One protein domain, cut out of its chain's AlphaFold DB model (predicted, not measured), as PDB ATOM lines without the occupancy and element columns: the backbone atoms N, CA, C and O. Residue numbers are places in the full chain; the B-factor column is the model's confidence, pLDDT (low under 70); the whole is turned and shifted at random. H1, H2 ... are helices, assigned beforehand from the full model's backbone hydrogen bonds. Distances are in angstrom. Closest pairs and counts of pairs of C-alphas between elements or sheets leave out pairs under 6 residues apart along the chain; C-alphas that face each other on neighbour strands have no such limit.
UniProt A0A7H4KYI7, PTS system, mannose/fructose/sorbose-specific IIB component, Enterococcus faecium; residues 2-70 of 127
ATOM      1  N   ILE A   2    -108.053  28.312 -62.248       98.25
ATOM      2  CA  ILE A   2    -107.703  28.838 -63.567       98.25
ATOM      3  C   ILE A   2    -107.800  30.354 -63.455       98.25
ATOM      4  O   ILE A   2    -108.885  30.854 -63.151       98.25
ATOM      5  N   ALA A   3    -106.677  31.040 -63.634       98.56
ATOM      6  CA  ALA A   3    -106.594  32.495 -63.634       98.56
ATOM      7  C   ALA A   3    -106.415  32.947 -65.089       98.56
ATOM      8  O   ALA A   3    -105.351  32.754 -65.678       98.56
ATOM      9  N   ASN A   4    -107.498  33.426 -65.698       98.50
ATOM     10  CA  ASN A   4    -107.555  33.763 -67.116       98.50
ATOM     11  C   ASN A   4    -108.716  34.721 -67.391       98.50
ATOM     12  O   ASN A   4    -109.818  34.470 -66.911       98.50
ATOM     13  N   ASP A   5    -108.498  35.773 -68.175       98.06
ATOM     14  CA  ASP A   5    -109.519  36.804 -68.406       98.06
ATOM     15  C   ASP A   5    -110.630  36.365 -69.380       98.06
ATOM     16  O   ASP A   5    -111.777  36.784 -69.227       98.06
ATOM     17  N   ASP A   6    -110.335  35.474 -70.335       97.44
ATOM     18  CA  ASP A   6    -111.297  35.010 -71.349       97.44
ATOM     19  C   ASP A   6    -112.197  33.874 -70.841       97.44
ATOM     20  O   ASP A   6    -113.398  33.834 -71.107       97.44
ATOM     21  N   VAL A   7    -111.644  32.930 -70.073       97.44
ATOM     22  CA  VAL A   7    -112.411  31.753 -69.636       97.44
ATOM     23  C   VAL A   7    -113.694  32.140 -68.874       97.44
ATOM     24  O   VAL A   7    -114.732  31.578 -69.202       97.44
ATOM     25  N   PRO A   8    -113.722  33.074 -67.903       96.62
ATOM     26  CA  PRO A   8    -114.940  33.451 -67.182       96.62
ATOM     27  C   PRO A   8    -116.126  33.856 -68.064       96.62
ATOM     28  O   PRO A   8    -117.266  33.653 -67.645       96.62
ATOM     29  N   THR A   9    -115.893  34.384 -69.266       96.38
ATOM     30  CA  THR A   9    -116.940  34.841 -70.196       96.38
ATOM     31  C   THR A   9    -117.194  33.851 -71.338       96.38
ATOM     32  O   THR A   9    -118.246  33.898 -71.971       96.38
ATOM     33  N   ASN A  10    -116.300  32.884 -71.552       97.69
ATOM     34  CA  ASN A  10    -116.394  31.891 -72.618       97.69
ATOM     35  C   ASN A  10    -117.031  30.567 -72.139       97.69
ATOM     36  O   ASN A  10    -116.364  29.702 -71.564       97.69
ATOM     37  N   GLU A  11    -118.335  30.379 -72.380       96.62
ATOM     38  CA  GLU A  11    -119.082  29.193 -71.911       96.62
ATOM     39  C   GLU A  11    -118.538  27.860 -72.430       96.62
ATOM     40  O   GLU A  11    -118.488  26.875 -71.681       96.62
ATOM     41  N   LEU A  12    -118.089  27.825 -73.687       97.75
ATOM     42  CA  LEU A  12    -117.518  26.618 -74.272       97.75
ATOM     43  C   LEU A  12    -116.235  26.234 -73.526       97.75
ATOM     44  O   LEU A  12    -116.139  25.118 -73.010       97.75
ATOM     45  N   ARG A  13    -115.294  27.177 -73.367       97.56
ATOM     46  CA  ARG A  13    -114.043  26.941 -72.625       97.56
ATOM     47  C   ARG A  13    -114.310  26.566 -71.166       97.56
ATOM     48  O   ARG A  13    -113.704  25.612 -70.672       97.56
ATOM     49  N   LYS A  14    -115.239  27.245 -70.478       97.19
ATOM     50  CA  LYS A  14    -115.631  26.894 -69.095       97.19
ATOM     51  C   LYS A  14    -116.107  25.459 -68.995       97.19
ATOM     52  O   LYS A  14    -115.703  24.746 -68.077       97.19
ATOM     53  N   THR A  15    -116.967  25.045 -69.916       97.12
ATOM     54  CA  THR A  15    -117.531  23.696 -69.926       97.12
ATOM     55  C   THR A  15    -116.446  22.659 -70.185       97.12
ATOM     56  O   THR A  15    -116.332  21.701 -69.420       97.12
ATOM     57  N   THR A  16    -115.573  22.885 -71.170       97.44
ATOM     58  CA  THR A  16    -114.441  21.993 -71.457       97.44
ATOM     59  C   THR A  16    -113.524  21.824 -70.243       97.44
ATOM     60  O   THR A  16    -113.181  20.701 -69.883       97.44
ATOM     61  N   ILE A  17    -113.178  22.911 -69.550       97.12
ATOM     62  CA  ILE A  17    -112.320  22.858 -68.353       97.12
ATOM     63  C   ILE A  17    -113.020  22.135 -67.192       97.12
ATOM     64  O   ILE A  17    -112.388  21.351 -66.482       97.12
ATOM     65  N   LYS A  18    -114.327  22.359 -66.995       95.38
ATOM     66  CA  LYS A  18    -115.117  21.652 -65.969       95.38
ATOM     67  C   LYS A  18    -115.120  20.140 -66.191       95.38
ATOM     68  O   LYS A  18    -115.039  19.408 -65.207       95.38
ATOM     69  N   LEU A  19    -115.195  19.699 -67.446       96.19
ATOM     70  CA  LEU A  19    -115.142  18.285 -67.825       96.19
ATOM     71  C   LEU A  19    -113.727  17.699 -67.710       96.19
ATOM     72  O   LEU A  19    -113.583  16.535 -67.356       96.19
ATOM     73  N   ALA A  20    -112.691  18.499 -67.973       95.75
ATOM     74  CA  ALA A  20    -111.295  18.062 -67.924       95.75
ATOM     75  C   ALA A  20    -110.707  17.976 -66.503       95.75
ATOM     76  O   ALA A  20    -109.639  17.389 -66.318       95.75
ATOM     77  N   LYS A  21    -111.349  18.577 -65.490       94.62
ATOM     78  CA  LYS A  21    -110.804  18.570 -64.125       94.62
ATOM     79  C   LYS A  21    -110.737  17.130 -63.569       94.62
ATOM     80  O   LYS A  21    -111.677  16.358 -63.767       94.62
ATOM     81  N   PRO A  22    -109.710  16.782 -62.776       94.75
ATOM     82  CA  PRO A  22    -109.670  15.491 -62.093       94.75
ATOM     83  C   PRO A  22    -110.836  15.302 -61.109       94.75
ATOM     84  O   PRO A  22    -111.335  16.261 -60.505       94.75
ATOM     85  N   GLN A  23    -111.242  14.047 -60.894       94.62
ATOM     86  CA  GLN A  23    -112.238  13.723 -59.871       94.62
ATOM     87  C   GLN A  23    -111.759  14.156 -58.476       94.62
ATOM     88  O   GLN A  23    -110.571  14.129 -58.168       94.62
ATOM     89  N   GLY A  24    -112.692  14.603 -57.634       92.75
ATOM     90  CA  GLY A  24    -112.391  15.063 -56.271       92.75
ATOM     91  C   GLY A  24    -111.733  16.448 -56.164       92.75
ATOM     92  O   GLY A  24    -111.647  16.989 -55.064       92.75
ATOM     93  N   VAL A  25    -111.327  17.081 -57.273       95.12
ATOM     94  CA  VAL A  25    -110.691  18.410 -57.249       95.12
ATOM     95  C   VAL A  25    -111.733  19.521 -57.376       95.12
ATOM     96  O   VAL A  25    -112.601  19.491 -58.253       95.12
ATOM     97  N   LYS A  26    -111.655  20.541 -56.513       94.75
ATOM     98  CA  LYS A  26    -112.453  21.768 -56.652       94.75
ATOM     99  C   LYS A  26    -111.867  22.643 -57.761       94.75
ATOM    100  O   LYS A  26    -110.671  22.917 -57.779       94.75
ATOM    101  N   LEU A  27    -112.726  23.105 -58.665       96.38
ATOM    102  CA  LEU A  27    -112.355  24.009 -59.750       96.38
ATOM    103  C   LEU A  27    -112.890  25.407 -59.443       96.38
ATOM    104  O   LEU A  27    -114.077  25.573 -59.178       96.38
ATOM    105  N   VAL A  28    -112.005  26.395 -59.513       96.06
ATOM    106  CA  VAL A  28    -112.325  27.824 -59.443       96.06
ATOM    107  C   VAL A  28    -111.751  28.459 -60.699       96.06
ATOM    108  O   VAL A  28    -110.587  28.210 -61.012       96.06
ATOM    109  N   ILE A  29    -112.569  29.232 -61.404       97.75
ATOM    110  CA  ILE A  29    -112.203  29.978 -62.610       97.75
ATOM    111  C   ILE A  29    -112.450  31.452 -62.297       97.75
ATOM    112  O   ILE A  29    -113.546  31.794 -61.848       97.75
ATOM    113  N   LYS A  30    -111.437  32.290 -62.501       98.06
ATOM    114  CA  LYS A  30    -111.453  33.732 -62.239       98.06
ATOM    115  C   LYS A  30    -110.620  34.452 -63.300       98.06
ATOM    116  O   LYS A  30    -109.716  33.842 -63.870       98.06
ATOM    117  N   ASN A  31    -110.914  35.729 -63.527       98.50
ATOM    118  CA  ASN A  31    -110.006  36.616 -64.256       98.50
ATOM    119  C   ASN A  31    -108.739  36.878 -63.407       98.50
ATOM    120  O   ASN A  31    -108.651  36.422 -62.256       98.50
ATOM    121  N   ILE A  32    -107.733  37.548 -63.965       98.50
ATOM    122  CA  ILE A  32    -106.456  37.770 -63.271       98.50
ATOM    123  C   ILE A  32    -106.648  38.629 -62.013       98.50
ATOM    124  O   ILE A  32    -106.167  38.252 -60.943       98.50
ATOM    125  N   GLU A  33    -107.400  39.725 -62.101       98.31
ATOM    126  CA  GLU A  33    -107.613  40.656 -60.982       98.31
ATOM    127  C   GLU A  33    -108.363  40.006 -59.810       98.31
ATOM    128  O   GLU A  33    -107.920  40.073 -58.662       98.31
ATOM    129  N   ASP A  34    -109.438  39.271 -60.087       98.31
ATOM    130  CA  ASP A  34    -110.203  38.517 -59.094       98.31
ATOM    131  C   ASP A  34    -109.378  37.395 -58.465       98.31
ATOM    132  O   ASP A  34    -109.638  36.996 -57.323       98.31
ATOM    133  N   SER A  35    -108.435  36.824 -59.222       98.44
ATOM    134  CA  SER A  35    -107.506  35.816 -58.713       98.44
ATOM    135  C   SER A  35    -106.530  36.448 -57.724       98.44
ATOM    136  O   SER A  35    -106.362  35.911 -56.630       98.44
ATOM    137  N   ILE A  36    -105.965  37.613 -58.055       98.44
ATOM    138  CA  ILE A  36    -105.106  38.396 -57.155       98.44
ATOM    139  C   ILE A  36    -105.870  38.773 -55.882       98.44
ATOM    140  O   ILE A  36    -105.398  38.483 -54.782       98.44
ATOM    141  N   ALA A  37    -107.075  39.332 -56.007       98.44
ATOM    142  CA  ALA A  37    -107.900  39.713 -54.862       98.44
ATOM    143  C   ALA A  37    -108.234  38.506 -53.964       98.44
ATOM    144  O   ALA A  37    -108.178  38.594 -52.734       98.44
ATOM    145  N   ALA A  38    -108.531  37.346 -54.560       97.69
ATOM    146  CA  ALA A  38    -108.778  36.120 -53.806       97.69
ATOM    147  C   ALA A  38    -107.533  35.652 -53.036       97.69
ATOM    148  O   ALA A  38    -107.662  35.293 -51.867       97.69
ATOM    149  N   LEU A  39    -106.350  35.698 -53.657       97.56
ATOM    150  CA  LEU A  39    -105.085  35.340 -53.008       97.56
ATOM    151  C   LEU A  39    -104.745  36.300 -51.861       97.56
ATOM    152  O   LEU A  39    -104.431  35.862 -50.759       97.56
ATOM    153  N   GLN A  40    -104.864  37.608 -52.088       97.38
ATOM    154  CA  GLN A  40    -104.526  38.632 -51.095       97.38
ATOM    155  C   GLN A  40    -105.511  38.684 -49.921       97.38
ATOM    156  O   GLN A  40    -105.114  39.001 -48.803       97.38
ATOM    157  N   SER A  41    -106.787  38.356 -50.143       97.06
ATOM    158  CA  SER A  41    -107.796  38.331 -49.072       97.06
ATOM    159  C   SER A  41    -107.639  37.167 -48.083       97.06
ATOM    160  O   SER A  41    -108.325  37.143 -47.063       97.06
ATOM    161  N   GLY A  42    -106.807  36.166 -48.394       94.31
ATOM    162  CA  GLY A  42    -106.607  34.975 -47.561       94.31
ATOM    163  C   GLY A  42    -107.767  33.970 -47.583       94.31
ATOM    164  O   GLY A  42    -107.694  32.900 -46.975       94.31
ATOM    165  N   VAL A  43    -108.846  34.231 -48.341       95.19
ATOM    166  CA  VAL A  43    -109.969  33.279 -48.493       95.19
ATOM    167  C   VAL A  43    -109.507  31.932 -49.069       95.19
ATOM    168  O   VAL A  43    -110.167  30.897 -48.892       95.19
ATOM    169  N   THR A  44    -108.370  31.948 -49.764       93.56
ATOM    170  CA  THR A  44    -107.743  30.792 -50.388       93.56
ATOM    171  C   THR A  44    -106.830  29.979 -49.473       93.56
ATOM    172  O   THR A  44    -106.566  28.825 -49.805       93.56
ATOM    173  N   ASP A  45    -106.399  30.509 -48.327       93.06
ATOM    174  CA  ASP A  45    -105.285  29.955 -47.529       93.06
ATOM    175  C   ASP A  45    -105.589  28.578 -46.930       93.06
ATOM    176  O   ASP A  45    -104.708  27.748 -46.714       93.06
ATOM    177  N   LYS A  46    -106.875  28.282 -46.726       94.06
ATOM    178  CA  LYS A  46    -107.351  26.966 -46.276       94.06
ATOM    179  C   LYS A  46    -107.273  25.872 -47.350       94.06
ATOM    180  O   LYS A  46    -107.611  24.721 -47.071       94.06
ATOM    181  N   TYR A  47    -106.902  26.210 -48.584       93.12
ATOM    182  CA  TYR A  47    -106.839  25.280 -49.705       93.12
ATOM    183  C   TYR A  47    -105.404  25.091 -50.194       93.12
ATOM    184  O   TYR A  47    -104.645  26.040 -50.345       93.12
ATOM    185  N   LYS A  48    -105.067  23.856 -50.578       93.69
ATOM    186  CA  LYS A  48    -103.890  23.592 -51.412       93.69
ATOM    187  C   LYS A  48    -104.218  23.982 -52.850       93.69
ATOM    188  O   LYS A  48    -104.888  23.229 -53.559       93.69
ATOM    189  N   LEU A  49    -103.817  25.183 -53.254       95.38
ATOM    190  CA  LEU A  49    -104.095  25.694 -54.590       95.38
ATOM    191  C   LEU A  49    -103.057  25.235 -55.614       95.38
ATOM    192  O   LEU A  49    -101.857  25.380 -55.422       95.38
ATOM    193  N   PHE A  50    -103.560  24.753 -56.748       96.38
ATOM    194  CA  PHE A  50    -102.809  24.622 -57.991       96.38
ATOM    195  C   PHE A  50    -103.325  25.685 -58.964       96.38
ATOM    196  O   PHE A  50    -104.517  25.670 -59.294       96.38
ATOM    197  N   ILE A  51    -102.482  26.643 -59.347       97.94
ATOM    198  CA  ILE A  51    -102.854  27.781 -60.200       97.94
ATOM    199  C   ILE A  51    -102.352  27.508 -61.617       97.94
ATOM    200  O   ILE A  51    -101.190  27.167 -61.805       97.94
ATOM    201  N   VAL A  52    -103.237  27.654 -62.600       97.81
ATOM    202  CA  VAL A  52    -102.915  27.528 -64.024       97.81
ATOM    203  C   VAL A  52    -103.260  28.844 -64.708       97.81
ATOM    204  O   VAL A  52    -104.362  29.367 -64.518       97.81
ATOM    205  N   VAL A  53    -102.317  29.346 -65.498       98.12
ATOM    206  CA  VAL A  53    -102.413  30.573 -66.297       98.12
ATOM    207  C   VAL A  53    -102.163  30.260 -67.771       98.12
ATOM    208  O   VAL A  53    -101.686  29.174 -68.099       98.12
ATOM    209  N   GLU A  54    -102.495  31.196 -68.659       96.56
ATOM    210  CA  GLU A  54    -102.328  31.021 -70.111       96.56
ATOM    211  C   GLU A  54    -101.005  31.590 -70.641       96.56
ATOM    212  O   GLU A  54    -100.530  31.138 -71.682       96.56
ATOM    213  N   SER A  55    -100.382  32.537 -69.929       97.19
ATOM    214  CA  SER A  55     -99.184  33.233 -70.405       97.19
ATOM    215  C   SER A  55     -98.134  33.484 -69.315       97.19
ATOM    216  O   SER A  55     -98.432  33.495 -68.117       97.19
ATOM    217  N   ILE A  56     -96.890  33.738 -69.747       98.06
ATOM    218  CA  ILE A  56     -95.792  34.185 -68.871       98.06
ATOM    219  C   ILE A  56     -96.145  35.529 -68.216       98.06
ATOM    220  O   ILE A  56     -95.876  35.729 -67.033       98.06
ATOM    221  N   ALA A  57     -96.802  36.426 -68.955       98.12
ATOM    222  CA  ALA A  57     -97.234  37.721 -68.443       98.12
ATOM    223  C   ALA A  57     -98.234  37.581 -67.281       98.12
ATOM    224  O   ALA A  57     -98.103  38.272 -66.272       98.12
ATOM    225  N   ASP A  58     -99.193  36.661 -67.379       98.44
ATOM    226  CA  ASP A  58    -100.163  36.411 -66.305       98.44
ATOM    227  C   ASP A  58     -99.504  35.791 -65.072       98.44
ATOM    228  O   ASP A  58     -99.814  36.177 -63.942       98.44
ATOM    229  N   ALA A  59     -98.550  34.875 -65.279       98.38
ATOM    230  CA  ALA A  59     -97.743  34.315 -64.197       98.38
ATOM    231  C   ALA A  59     -96.984  35.423 -63.449       98.38
ATOM    232  O   ALA A  59     -97.035  35.488 -62.219       98.38
ATOM    233  N   LYS A  60     -96.345  36.332 -64.198       98.25
ATOM    234  CA  LYS A  60     -95.617  37.486 -63.662       98.25
ATOM    235  C   LYS A  60     -96.536  38.418 -62.872       98.25
ATOM    236  O   LYS A  60     -96.201  38.774 -61.749       98.25
ATOM    237  N   LYS A  61     -97.708  38.773 -63.416       98.44
ATOM    238  CA  LYS A  61     -98.701  39.624 -62.731       98.44
ATOM    239  C   LYS A  61     -99.119  39.038 -61.383       98.44
ATOM    240  O   LYS A  61     -99.147  39.754 -60.386       98.44
ATOM    241  N   LEU A  62     -99.423  37.739 -61.342       98.50
ATOM    242  CA  LEU A  62     -99.799  37.061 -60.099       98.50
ATOM    243  C   LEU A  62     -98.644  37.024 -59.097       98.50
ATOM    244  O   LEU A  62     -98.865  37.307 -57.923       98.50
ATOM    245  N   ALA A  63     -97.430  36.696 -59.542       98.06
ATOM    246  CA  ALA A  63     -96.269  36.608 -58.660       98.06
ATOM    247  C   ALA A  63     -95.832  37.977 -58.114       98.06
ATOM    248  O   ALA A  63     -95.501  38.086 -56.934       98.06
ATOM    249  N   ASP A  64     -95.907  39.028 -58.933       97.44
ATOM    250  CA  ASP A  64     -95.627  40.403 -58.511       97.44
ATOM    251  C   ASP A  64     -96.659  40.894 -57.475       97.44
ATOM    252  O   ASP A  64     -96.298  41.584 -56.523       97.44
ATOM    253  N   ALA A  65     -97.936  40.518 -57.622       97.88
ATOM    254  CA  ALA A  65     -99.004  40.927 -56.708       97.88
ATOM    255  C   ALA A  65     -99.129  40.048 -55.449       97.88
ATOM    256  O   ALA A  65     -99.676  40.492 -54.434       97.88
ATOM    257  N   TYR A  66     -98.650  38.803 -55.494       97.00
ATOM    258  CA  TYR A  66     -98.721  37.856 -54.383       97.00
ATOM    259  C   TYR A  66     -97.364  37.159 -54.159       97.00
ATOM    260  O   TYR A  66     -97.132  36.062 -54.677       97.00
ATOM    261  N   PRO A  67     -96.480  37.750 -53.328       94.38
ATOM    262  CA  PRO A  67     -95.093  37.298 -53.148       94.38
ATOM    263  C   PRO A  67     -94.902  35.880 -52.582       94.38
ATOM    264  O   PRO A  67     -93.777  35.391 -52.508       94.38
ATOM    265  N   GLN A  68     -95.974  35.198 -52.162       94.44
ATOM    266  CA  GLN A  68     -95.891  33.790 -51.761       94.44
ATOM    267  C   GLN A  68     -95.731  32.842 -52.963       94.44
ATOM    268  O   GLN A  68     -95.376  31.676 -52.779       94.44
ATOM    269  N   ILE A  69     -95.955  33.314 -54.197       97.31
ATOM    270  CA  ILE A  69     -95.651  32.549 -55.413       97.31
ATOM    271  C   ILE A  69     -94.139  32.577 -55.636       97.31
ATOM    272  O   ILE A  69     -93.595  33.448 -56.304       97.31
ATOM    273  N   GLN A  70     -93.461  31.590 -55.060       97.19
ATOM    274  CA  GLN A  70     -92.002  31.468 -55.129       97.19
ATOM    275  C   GLN A  70     -91.528  30.525 -56.238       97.19
ATOM    276  O   GLN A  70     -90.334  30.468 -56.515       97.19
TER     277      GLN A  70
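Overview. This is residues 2 to 70 of the 127 residues of the protein "PTS system, mannose/fructose/sorbose-specific IIB component" of Enterococcus faecium (UniProt A0A7H4KYI7). Two helices, H2 and H3, lie side by side at one end of the domain, H1 stands apart at the other end, and between them unnamed stretches fill the middle, where residues 2 to 3 run between residues 29 to 30 and residues 51 to 53. The link from H1 to H2 sticks out as a loop with residues 21 to 25, and another loop, round residue 45, folds back toward the middle. The printed part has 69 residues with three named helices, in the order H1, H2, H3 along the chain, and no named strand. The class is all helix, though only 29 of the 69 residues are in named elements. The whole is compact, with a radius of gyration of the C-alphas of 12.1 A, and its outline is rounded, spanning 32 by 25 by 18 A.

Along the chain. Begin with the two longest helices, H1 and H3, of 10 residues each. Find C-alpha 11 at (-119.082, 29.193, -71.911); from there H1, residues 11 to 20, runs 14.2 A to C-alpha 20. For H3, residues 56 to 65, go to C-alpha 56 at (-95.792, 34.185, -68.871) and read on to C-alpha 65 at (-99.004, 40.927, -56.708), 14.3 A away. Between these two in the chain you find H2, residues 32 to 40, which measures 12.4 A from its first to its last C-alpha.

Arrangement. Start from H1, which touches no helix: it is apart from H2 and apart from H3. Then look at H3 and H2, which touch, with 6 pairs of C-alphas within 8 A. Their closest C-alphas are those of Ile 36 and Leu 62, 6.2 A apart, and their centres are 11.1 A apart. They run the same way at a shallow tilt of 33 degrees, only just short of steep. In the backbones of H1, H2 and H3, every O i to N i+4 pair is within hydrogen-bond range.

Size, cuts and confidence. To see how large the domain is, take the two C-alphas farthest apart, those of Leu 12 and Pro 67, at 32.6 A. The first and last printed C-alphas, of Ile 2 and Gln 70, are 18.0 A apart. Read from residue 2 to residue 70 and you meet no cut. The link from H1 to H2 is long, with 11 residues, and the link from H2 to H3 is long too, with 15 residues, 41 to 55. Residues 19 to 25 stand free, of which 19 to 20 belong to H1. In the B-factor column the mean pLDDT of the printed part of this model is 96.8, and no printed residue is under 70.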